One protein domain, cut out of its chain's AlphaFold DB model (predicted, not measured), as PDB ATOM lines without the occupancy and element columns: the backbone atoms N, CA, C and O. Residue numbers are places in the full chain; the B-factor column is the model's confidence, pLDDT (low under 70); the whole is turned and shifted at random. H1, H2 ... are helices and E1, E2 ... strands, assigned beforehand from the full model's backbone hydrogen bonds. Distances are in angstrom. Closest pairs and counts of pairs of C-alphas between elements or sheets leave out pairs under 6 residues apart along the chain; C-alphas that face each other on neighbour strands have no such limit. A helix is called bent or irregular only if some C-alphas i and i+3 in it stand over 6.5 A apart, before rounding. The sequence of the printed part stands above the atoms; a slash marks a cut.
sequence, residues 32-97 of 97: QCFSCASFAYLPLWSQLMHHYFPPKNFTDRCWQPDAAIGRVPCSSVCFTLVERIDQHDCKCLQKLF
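This is residues 32 to 97 of the 97 residues of an uncharacterized protein of Dictyocaulus viviparus (UniProt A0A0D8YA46). A long, twisted two-stranded hairpin, E3 and E4, makes the long axis, and loops with two very short helices are folded beside it. A short pair of strands, E1 and E2, sits at the end where E3 begins and E4 ends; H2 lies beside E4, with the C-alphas of Cys 62 and Cys 92 6.0 A apart, and H1 lies in a loop on the other side, away from H2. The printed part has 66 residues, with two named helices and four named strands in the order E1, H1, H2, E2, E3, E4; both two-strand sheets, E1 - E2 and E3 - E4, are antiparallel. The class is mixed, helices and strands, though under half of the residues are in named elements. The whole is compact, with a radius of gyration of the C-alphas of 11.4 A, and spans 34 by 27 by 18 A.

E1, residues 32 to 34, begins at C-alpha 32 (193.179, 205.147, 277.844) and is 6.8 A long from first to last C-alpha. H1, residues 45 to 48, is 5.0 A long. H2, residues 60 to 63, is irregular: its C-alphas 60 and 63 are 7.7 A apart. E2, residues 71 to 74, is 9.5 A long. E3, residues 78 to 86, is 24.9 A long and begins at C-alpha 78 (191.907, 211.547, 282.831). E4, residues 89 to 96, is 22.8 A long and ends at C-alpha 96 (191.946, 208.205, 287.574).

E1 and E2 are antiparallel neighbours, with 132 degrees between their directions; N 33 and O 72 are within hydrogen-bond range at 2.9 A. The closest C-alphas of E1 and E3 are those of Cys 33 and Cys 78, 5.6 A apart. Residues 36 to 37 form a short parallel pairing with residues 57 to 58. H1 is apart from H2, E2, E3 and E4. H2 and E4 have 5 pairs of C-alphas within 8 A, the closest being those of Cys 62 and Cys 92, 6.0 A apart. H2 is apart from E3. E2 and E3 meet only through their link. E3 and E4 form a hairpin, antiparallel at 153 degrees, with N 81 and O 93 at 2.8 A and N 95 and O 79 at 2.7 A, within hydrogen-bond range. Both helices are too short for an O i to N i+4 pair; the one O i to N i+3 pair is within range in H1 and not in H2.

The C-alphas of Ser 75 and Gln 87, the two farthest apart, are 35.1 A from each other. The printed part has no cut and ends at residue 97, the chain's last. The link from H1 to H2, of 11 residues, is long; those from E2 to E3 and from E3 to E4 are tight. Mean pLDDT of the printed part is 73.9, and residues 84 to 97 are under 70.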
ATOM      1  N   GLN A  32     191.907 205.564 277.266       78.31
ATOM      2  CA  GLN A  32     193.179 205.147 277.844       78.31
ATOM      3  C   GLN A  32     193.893 206.377 278.391       78.31
ATOM      4  O   GLN A  32     194.258 207.272 277.632       78.31
ATOM      5  N   CYS A  33     194.111 206.398 279.699       80.25
ATOM      6  CA  CYS A  33     194.833 207.465 280.373       80.25
ATOM      7  C   CYS A  33     196.275 207.043 280.622       80.25
ATOM      8  O   CYS A  33     196.542 205.879 280.929       80.25
ATOM      9  N   PHE A  34     197.210 207.985 280.533       82.12
ATOM     10  CA  PHE A  34     198.551 207.761 281.057       82.12
ATOM     11  C   PHE A  34     198.480 207.650 282.584       82.12
ATOM     12  O   PHE A  34     197.669 208.300 283.239       82.12
ATOM     13  N   SER A  35     199.282 206.760 283.155       82.88
ATOM     14  CA  SER A  35     199.353 206.555 284.597       82.88
ATOM     15  C   SER A  35     200.790 206.767 285.030       82.88
ATOM     16  O   SER A  35     201.632 205.869 284.937       82.88
ATOM     17  N   CYS A  36     201.075 207.989 285.466       84.25
ATOM     18  CA  CYS A  36     202.392 208.347 285.947       84.25
ATOM     19  C   CYS A  36     202.333 209.325 287.122       84.25
ATOM     20  O   CYS A  36     201.359 210.063 287.303       84.25
ATOM     21  N   ALA A  37     203.394 209.308 287.919       86.00
ATOM     22  CA  ALA A  37     203.635 210.254 288.996       86.00
ATOM     23  C   ALA A  37     205.106 210.672 288.988       86.00
ATOM     24  O   ALA A  37     205.966 209.863 288.658       86.00
ATOM     25  N   SER A  38     205.436 211.898 289.380       85.06
ATOM     26  CA  SER A  38     206.845 212.262 289.586       85.06
ATOM     27  C   SER A  38     207.492 211.456 290.723       85.06
ATOM     28  O   SER A  38     206.824 211.074 291.686       85.06
ATOM     29  N   PHE A  39     208.813 211.249 290.651       85.38
ATOM     30  CA  PHE A  39     209.601 210.637 291.727       85.38
ATOM     31  C   PHE A  39     209.475 211.362 293.071       85.38
ATOM     32  O   PHE A  39     209.650 210.731 294.110       85.38
ATOM     33  N   ALA A  40     209.101 212.646 293.080       81.81
ATOM     34  CA  ALA A  40     208.834 213.379 294.319       81.81
ATOM     35  C   ALA A  40     207.704 212.750 295.154       81.81
ATOM     36  O   ALA A  40     207.732 212.819 296.379       81.81
ATOM     37  N   TYR A  41     206.743 212.081 294.508       78.19
ATOM     38  CA  TYR A  41     205.645 211.398 295.191       78.19
ATOM     39  C   TYR A  41     206.012 209.999 295.689       78.19
ATOM     40  O   TYR A  41     205.245 209.421 296.452       78.19
ATOM     41  N   LEU A  42     207.172 209.450 295.311       83.25
ATOM     42  CA  LEU A  42     207.618 208.121 295.735       83.25
ATOM     43  C   LEU A  42     207.680 207.965 297.274       83.25
ATOM     44  O   LEU A  42     207.075 207.021 297.781       83.25
ATOM     45  N   PRO A  43     208.326 208.868 298.048       84.75
ATOM     46  CA  PRO A  43     208.345 208.761 299.513       84.75
ATOM     47  C   PRO A  43     206.977 209.020 300.164       84.75
ATOM     48  O   PRO A  43     206.697 208.496 301.240       84.75
ATOM     49  N   LEU A  44     206.114 209.810 299.517       81.44
ATOM     50  CA  LEU A  44     204.766 210.155 299.992       81.44
ATOM     51  C   LEU A  44     203.720 209.100 299.602       81.44
ATOM     52  O   LEU A  44     202.592 209.123 300.101       81.44
ATOM     53  N   TRP A  45     204.083 208.171 298.714       81.00
ATOM     54  CA  TRP A  45     203.157 207.237 298.091       81.00
ATOM     55  C   TRP A  45     202.401 206.401 299.124       81.00
ATOM     56  O   TRP A  45     201.190 206.243 299.002       81.00
ATOM     57  N   SER A  46     203.083 205.951 300.183       82.25
ATOM     58  CA  SER A  46     202.492 205.155 301.269       82.25
ATOM     59  C   SER A  46     201.275 205.821 301.921       82.25
ATOM     60  O   SER A  46     200.332 205.125 302.283       82.25
ATOM     61  N   GLN A  47     201.263 207.152 302.014       82.25
ATOM     62  CA  GLN A  47     200.156 207.927 302.582       82.25
ATOM     63  C   GLN A  47     199.046 208.173 301.548       82.25
ATOM     64  O   GLN A  47     197.861 208.174 301.876       82.25
ATOM     65  N   LEU A  48     199.423 208.344 300.278       76.38
ATOM     66  CA  LEU A  48     198.513 208.632 299.166       76.38
ATOM     67  C   LEU A  48     197.718 207.396 298.705       76.38
ATOM     68  O   LEU A  48     196.637 207.543 298.134       76.38
ATOM     69  N   MET A  49     198.190 206.180 298.995       79.00
ATOM     70  CA  MET A  49     197.530 204.936 298.564       79.00
ATOM     71  C   MET A  49     196.066 204.807 299.009       79.00
ATOM     72  O   MET A  49     195.290 204.115 298.358       79.00
ATOM     73  N   HIS A  50     195.666 205.468 300.100       76.94
ATOM     74  CA  HIS A  50     194.286 205.416 300.598       76.94
ATOM     75  C   HIS A  50     193.285 206.197 299.735       76.94
ATOM     76  O   HIS A  50     192.081 205.965 299.829       76.94
ATOM     77  N   HIS A  51     193.766 207.115 298.896       73.06
ATOM     78  CA  HIS A  51     192.922 208.003 298.091       73.06
ATOM     79  C   HIS A  51     193.194 207.911 296.589       73.06
ATOM     80  O   HIS A  51     192.391 208.405 295.792       73.06
ATOM     81  N   TYR A  52     194.319 207.313 296.199       73.31
ATOM     82  CA  TYR A  52     194.799 207.311 294.825       73.31
ATOM     83  C   TYR A  52     195.217 205.906 294.390       73.31
ATOM     84  O   TYR A  52     195.837 205.156 295.142       73.31
ATOM     85  N   PHE A  53     194.906 205.566 293.139       75.62
ATOM     86  CA  PHE A  53     195.388 204.337 292.516       75.62
ATOM     87  C   PHE A  53     196.893 204.407 292.242       75.62
ATOM     88  O   PHE A  53     197.388 205.474 291.868       75.62
ATOM     89  N   PRO A  54     197.620 203.281 292.365       77.81
ATOM     90  CA  PRO A  54     199.051 203.245 292.113       77.81
ATOM     91  C   PRO A  54     199.406 203.673 290.691       77.81
ATOM     92  O   PRO A  54     198.837 203.132 289.736       77.81
ATOM     93  N   PRO A  55     200.353 204.620 290.533       80.12
ATOM     94  CA  PRO A  55     200.838 204.995 289.220       80.12
ATOM     95  C   PRO A  55     201.575 203.810 288.596       80.12
ATOM     96  O   PRO A  55     202.291 203.073 289.277       80.12
ATOM     97  N   LYS A  56     201.423 203.622 287.283       83.12
ATOM     98  CA  LYS A  56     202.159 202.576 286.560       83.12
ATOM     99  C   LYS A  56     203.654 202.857 286.513       83.12
ATOM    100  O   LYS A  56     204.427 201.913 286.598       83.12
ATOM    101  N   ASN A  57     204.035 204.127 286.383       84.88
ATOM    102  CA  ASN A  57     205.427 204.556 286.340       84.88
ATOM    103  C   ASN A  57     205.661 205.790 287.209       84.88
ATOM    104  O   ASN A  57     204.868 206.731 287.193       84.88
ATOM    105  N   PHE A  58     206.808 205.817 287.882       84.94
ATOM    106  CA  PHE A  58     207.335 207.044 288.461       84.94
ATOM    107  C   PHE A  58     208.305 207.698 287.464       84.94
ATOM    108  O   PHE A  58     209.217 207.040 286.969       84.94
ATOM    109  N   THR A  59     208.063 208.957 287.095       81.94
ATOM    110  CA  THR A  59     208.878 209.731 286.147       81.94
ATOM    111  C   THR A  59     208.589 211.227 286.256       81.94
ATOM    112  O   THR A  59     207.442 211.643 286.383       81.94
ATOM    113  N   ASP A  60     209.619 212.063 286.138       81.50
ATOM    114  CA  ASP A  60     209.452 213.521 286.052       81.50
ATOM    115  C   ASP A  60     208.925 213.991 284.684       81.50
ATOM    116  O   ASP A  60     208.480 215.126 284.544       81.50
ATOM    117  N   ARG A  61     208.895 213.109 283.675       76.50
ATOM    118  CA  ARG A  61     208.402 213.408 282.315       76.50
ATOM    119  C   ARG A  61     206.889 213.231 282.150       76.50
ATOM    120  O   ARG A  61     206.394 213.067 281.044       76.50
ATOM    121  N   CYS A  62     206.129 213.280 283.238       76.69
ATOM    122  CA  CYS A  62     204.671 213.153 283.194       76.69
ATOM    123  C   CYS A  62     203.961 214.259 282.404       76.69
ATOM    124  O   CYS A  62     202.868 214.035 281.893       76.69
ATOM    125  N   TRP A  63     204.568 215.445 282.309       74.00
ATOM    126  CA  TRP A  63     204.001 216.569 281.560       74.00
ATOM    127  C   TRP A  63     203.945 216.308 280.050       74.00
ATOM    128  O   TRP A  63     203.022 216.753 279.371       74.00
ATOM    129  N   GLN A  64     204.917 215.557 279.529       76.88
ATOM    130  CA  GLN A  64     205.000 215.183 278.124       76.88
ATOM    131  C   GLN A  64     205.225 213.668 278.046       76.88
ATOM    132  O   GLN A  64     206.364 213.209 277.988       76.88
ATOM    133  N   PRO A  65     204.144 212.876 278.159       73.38
ATOM    134  CA  PRO A  65     204.258 211.438 278.304       73.38
ATOM    135  C   PRO A  65     204.744 210.773 277.009       73.38
ATOM    136  O   PRO A  65     204.107 210.872 275.962       73.38
ATOM    137  N   ASP A  66     205.853 210.041 277.111       79.44
ATOM    138  CA  ASP A  66     206.389 209.211 276.030       79.44
ATOM    139  C   ASP A  66     205.608 207.886 275.912       79.44
ATOM    140  O   ASP A  66     204.940 207.443 276.851       79.44
ATOM    141  N   ALA A  67     205.778 207.157 274.800       78.81
ATOM    142  CA  ALA A  67     205.210 205.809 274.628       78.81
ATOM    143  C   ALA A  67     205.674 204.787 275.695       78.81
ATOM    144  O   ALA A  67     205.068 203.726 275.834       78.81
ATOM    145  N   ALA A  68     206.724 205.112 276.457       81.31
ATOM    146  CA  ALA A  68     207.214 204.332 277.590       81.31
ATOM    147  C   ALA A  68     206.321 204.434 278.846       81.31
ATOM    148  O   ALA A  68     206.465 203.630 279.769       81.31
ATOM    149  N   ILE A  69     205.410 205.412 278.918       82.88
ATOM    150  CA  ILE A  69     204.515 205.578 280.063       82.88
ATOM    151  C   ILE A  69     203.336 204.606 279.966       82.88
ATOM    152  O   ILE A  69     202.604 204.568 278.975       82.88
ATOM    153  N   GLY A  70     203.138 203.829 281.034       81.00
ATOM    154  CA  GLY A  70     202.031 202.889 281.142       81.00
ATOM    155  C   GLY A  70     200.674 203.581 281.015       81.00
ATOM    156  O   GLY A  70     200.441 204.643 281.594       81.00
ATOM    157  N   ARG A  71     199.766 202.951 280.268       83.06
ATOM    158  CA  ARG A  71     198.380 203.396 280.108       83.06
ATOM    159  C   ARG A  71     197.434 202.490 280.880       83.06
ATOM    160  O   ARG A  71     197.680 201.291 281.012       83.06
ATOM    161  N   VAL A  72     196.348 203.062 281.374       80.81
ATOM    162  CA  VAL A  72     195.292 202.345 282.091       80.81
ATOM    163  C   VAL A  72     193.928 202.677 281.482       80.81
ATOM    164  O   VAL A  72     193.726 203.802 281.017       80.81
ATOM    165  N   PRO A  73     193.002 201.707 281.422       78.19
ATOM    166  CA  PRO A  73     191.660 201.945 280.911       78.19
ATOM    167  C   PRO A  73     190.819 202.715 281.935       78.19
ATOM    168  O   PRO A  73     190.822 202.379 283.119       78.19
ATOM    169  N   CYS A  74     190.060 203.706 281.471       73.25
ATOM    170  CA  CYS A  74     189.173 204.527 282.296       73.25
ATOM    171  C   CYS A  74     187.797 204.626 281.653       73.25
ATOM    172  O   CYS A  74     187.684 204.737 280.435       73.25
ATOM    173  N   SER A  75     186.746 204.577 282.467       70.31
ATOM    174  CA  SER A  75     185.361 204.763 282.014       70.31
ATOM    175  C   SER A  75     184.980 206.234 281.866       70.31
ATOM    176  O   SER A  75     184.017 206.531 281.165       70.31
ATOM    177  N   SER A  76     185.712 207.135 282.529       72.44
ATOM    178  CA  SER A  76     185.416 208.565 282.573       72.44
ATOM    179  C   SER A  76     186.495 209.391 281.849       72.44
ATOM    180  O   SER A  76     186.690 209.238 280.644       72.44
ATOM    181  N   VAL A  77     187.205 210.265 282.561       72.00
ATOM    182  CA  VAL A  77     188.183 211.222 282.046       72.00
ATOM    183  C   VAL A  77     189.483 211.161 282.852       72.00
ATOM    184  O   VAL A  77     189.503 210.810 284.032       72.00
ATOM    185  N   CYS A  78     190.590 211.513 282.205       74.88
ATOM    186  CA  CYS A  78     191.907 211.547 282.831       74.88
ATOM    187  C   CYS A  78     192.165 212.925 283.446       74.88
ATOM    188  O   CYS A  78     192.023 213.927 282.745       74.88
ATOM    189  N   PHE A  79     192.642 212.992 284.691       74.00
ATOM    190  CA  PHE A  79     193.043 214.265 285.302       74.00
ATOM    191  C   PHE A  79     194.509 214.262 285.693       74.00
ATOM    192  O   PHE A  79     194.964 213.341 286.360       74.00
ATOM    193  N   THR A  80     195.230 215.327 285.361       75.69
ATOM    194  CA  THR A  80     196.597 215.546 285.841       75.69
ATOM    195  C   THR A  80     196.571 216.613 286.924       75.69
ATOM    196  O   THR A  80     196.215 217.760 286.665       75.69
ATOM    197  N   LEU A  81     196.936 216.235 288.144       74.38
ATOM    198  CA  LEU A  81     197.207 217.165 289.232       74.38
ATOM    199  C   LEU A  81     198.652 217.624 289.126       74.38
ATOM    200  O   LEU A  81     199.547 216.801 288.955       74.38
ATOM    201  N   VAL A  82     198.867 218.930 289.221       73.69
ATOM    202  CA  VAL A  82     200.200 219.525 289.217       73.69
ATOM    203  C   VAL A  82     200.370 220.312 290.501       73.69
ATOM    204  O   VAL A  82     199.604 221.236 290.768       73.69
ATOM    205  N   GLU A  83     201.371 219.947 291.289       72.06
ATOM    206  CA  GLU A  83     201.720 220.628 292.529       72.06
ATOM    207  C   GLU A  83     203.062 221.341 292.363       72.06
ATOM    208  O   GLU A  83     203.995 220.810 291.752       72.06
ATOM    209  N   ARG A  84     203.163 222.564 292.889       64.19
ATOM    210  CA  ARG A  84     204.440 223.275 292.972       64.19
ATOM    211  C   ARG A  84     205.082 222.956 294.308       64.19
ATOM    212  O   ARG A  84     204.625 223.456 295.329       64.19
ATOM    213  N   ILE A  85     206.112 222.118 294.269       63.59
ATOM    214  CA  ILE A  85     206.861 221.726 295.468       63.59
ATOM    215  C   ILE A  85     207.984 222.738 295.740       63.59
ATOM    216  O   ILE A  85     208.247 223.038 296.894       63.59
ATOM    217  N   ASP A  86     208.530 223.369 294.691       55.53
ATOM    218  CA  ASP A  86     209.454 224.502 294.782       55.53
ATOM    219  C   ASP A  86     209.216 225.499 293.638       55.53
ATOM    220  O   ASP A  86     208.615 225.167 292.613       55.53
ATOM    221  N   GLN A  87     209.706 226.735 293.795       53.28
ATOM    222  CA  GLN A  87     209.464 227.891 292.910       53.28
ATOM    223  C   GLN A  87     209.858 227.666 291.426       53.28
ATOM    224  O   GLN A  87     209.510 228.491 290.582       53.28
ATOM    225  N   HIS A  88     210.520 226.547 291.103       46.19
ATOM    226  CA  HIS A  88     210.995 226.188 289.763       46.19
ATOM    227  C   HIS A  88     210.525 224.813 289.234       46.19
ATOM    228  O   HIS A  88     210.677 224.585 288.038       46.19
ATOM    229  N   ASP A  89     209.900 223.941 290.045       49.00
ATOM    230  CA  ASP A  89     209.551 222.570 289.624       49.00
ATOM    231  C   ASP A  89     208.070 222.217 289.867       49.00
ATOM    232  O   ASP A  89     207.595 222.082 290.998       49.00
ATOM    233  N   CYS A  90     207.333 222.018 288.770       52.78
ATOM    234  CA  CYS A  90     205.961 221.506 288.762       52.78
ATOM    235  C   CYS A  90     205.969 219.966 288.759       52.78
ATOM    236  O   CYS A  90     206.505 219.345 287.841       52.78
ATOM    237  N   LYS A  91     205.344 219.329 289.753       59.19
ATOM    238  CA  LYS A  91     205.307 217.868 289.915       59.19
ATOM    239  C   LYS A  91     203.916 217.349 289.575       59.19
ATOM    240  O   LYS A  91     202.925 217.857 290.081       59.19
ATOM    241  N   CYS A  92     203.842 216.366 288.680       56.97
ATOM    242  CA  CYS A  92     202.574 215.868 288.146       56.97
ATOM    243  C   CYS A  92     202.176 214.523 288.774       56.97
ATOM    244  O   CYS A  92     203.022 213.639 288.944       56.97
ATOM    245  N   LEU A  93     200.883 214.357 289.043       59.03
ATOM    246  CA  LEU A  93     200.224 213.127 289.474       59.03
ATOM    247  C   LEU A  93     198.957 212.928 288.634       59.03
ATOM    248  O   LEU A  93     198.036 213.741 288.704       59.03
ATOM    249  N   GLN A  94     198.875 211.852 287.851       59.25
ATOM    250  CA  GLN A  94     197.668 211.576 287.071       59.25
ATOM    251  C   GLN A  94     196.654 210.769 287.894       59.25
ATOM    252  O   GLN A  94     196.903 209.620 288.262       59.25
ATOM    253  N   LYS A  95     195.509 211.387 288.194       56.38
ATOM    254  CA  LYS A  95     194.385 210.787 288.913       56.38
ATOM    255  C   LYS A  95     193.374 210.199 287.935       56.38
ATOM    256  O   LYS A  95     193.024 210.792 286.914       56.38
ATOM    257  N   LEU A  96     192.908 209.015 288.302       53.06
ATOM    258  CA  LEU A  96     191.946 208.205 287.574       53.06
ATOM    259  C   LEU A  96     190.660 208.209 288.400       53.06
ATOM    260  O   LEU A  96     190.715 207.840 289.575       53.06
ATOM    261  N   PHE A  97     189.557 208.679 287.815       47.88
ATOM    262  CA  PHE A  97     188.218 208.604 288.407       47.88
ATOM    263  C   PHE A  97     187.373 207.554 287.683       47.88
ATOM    264  O   PHE A  97     187.441 207.475 286.431       47.88
TER     265      PHE A  97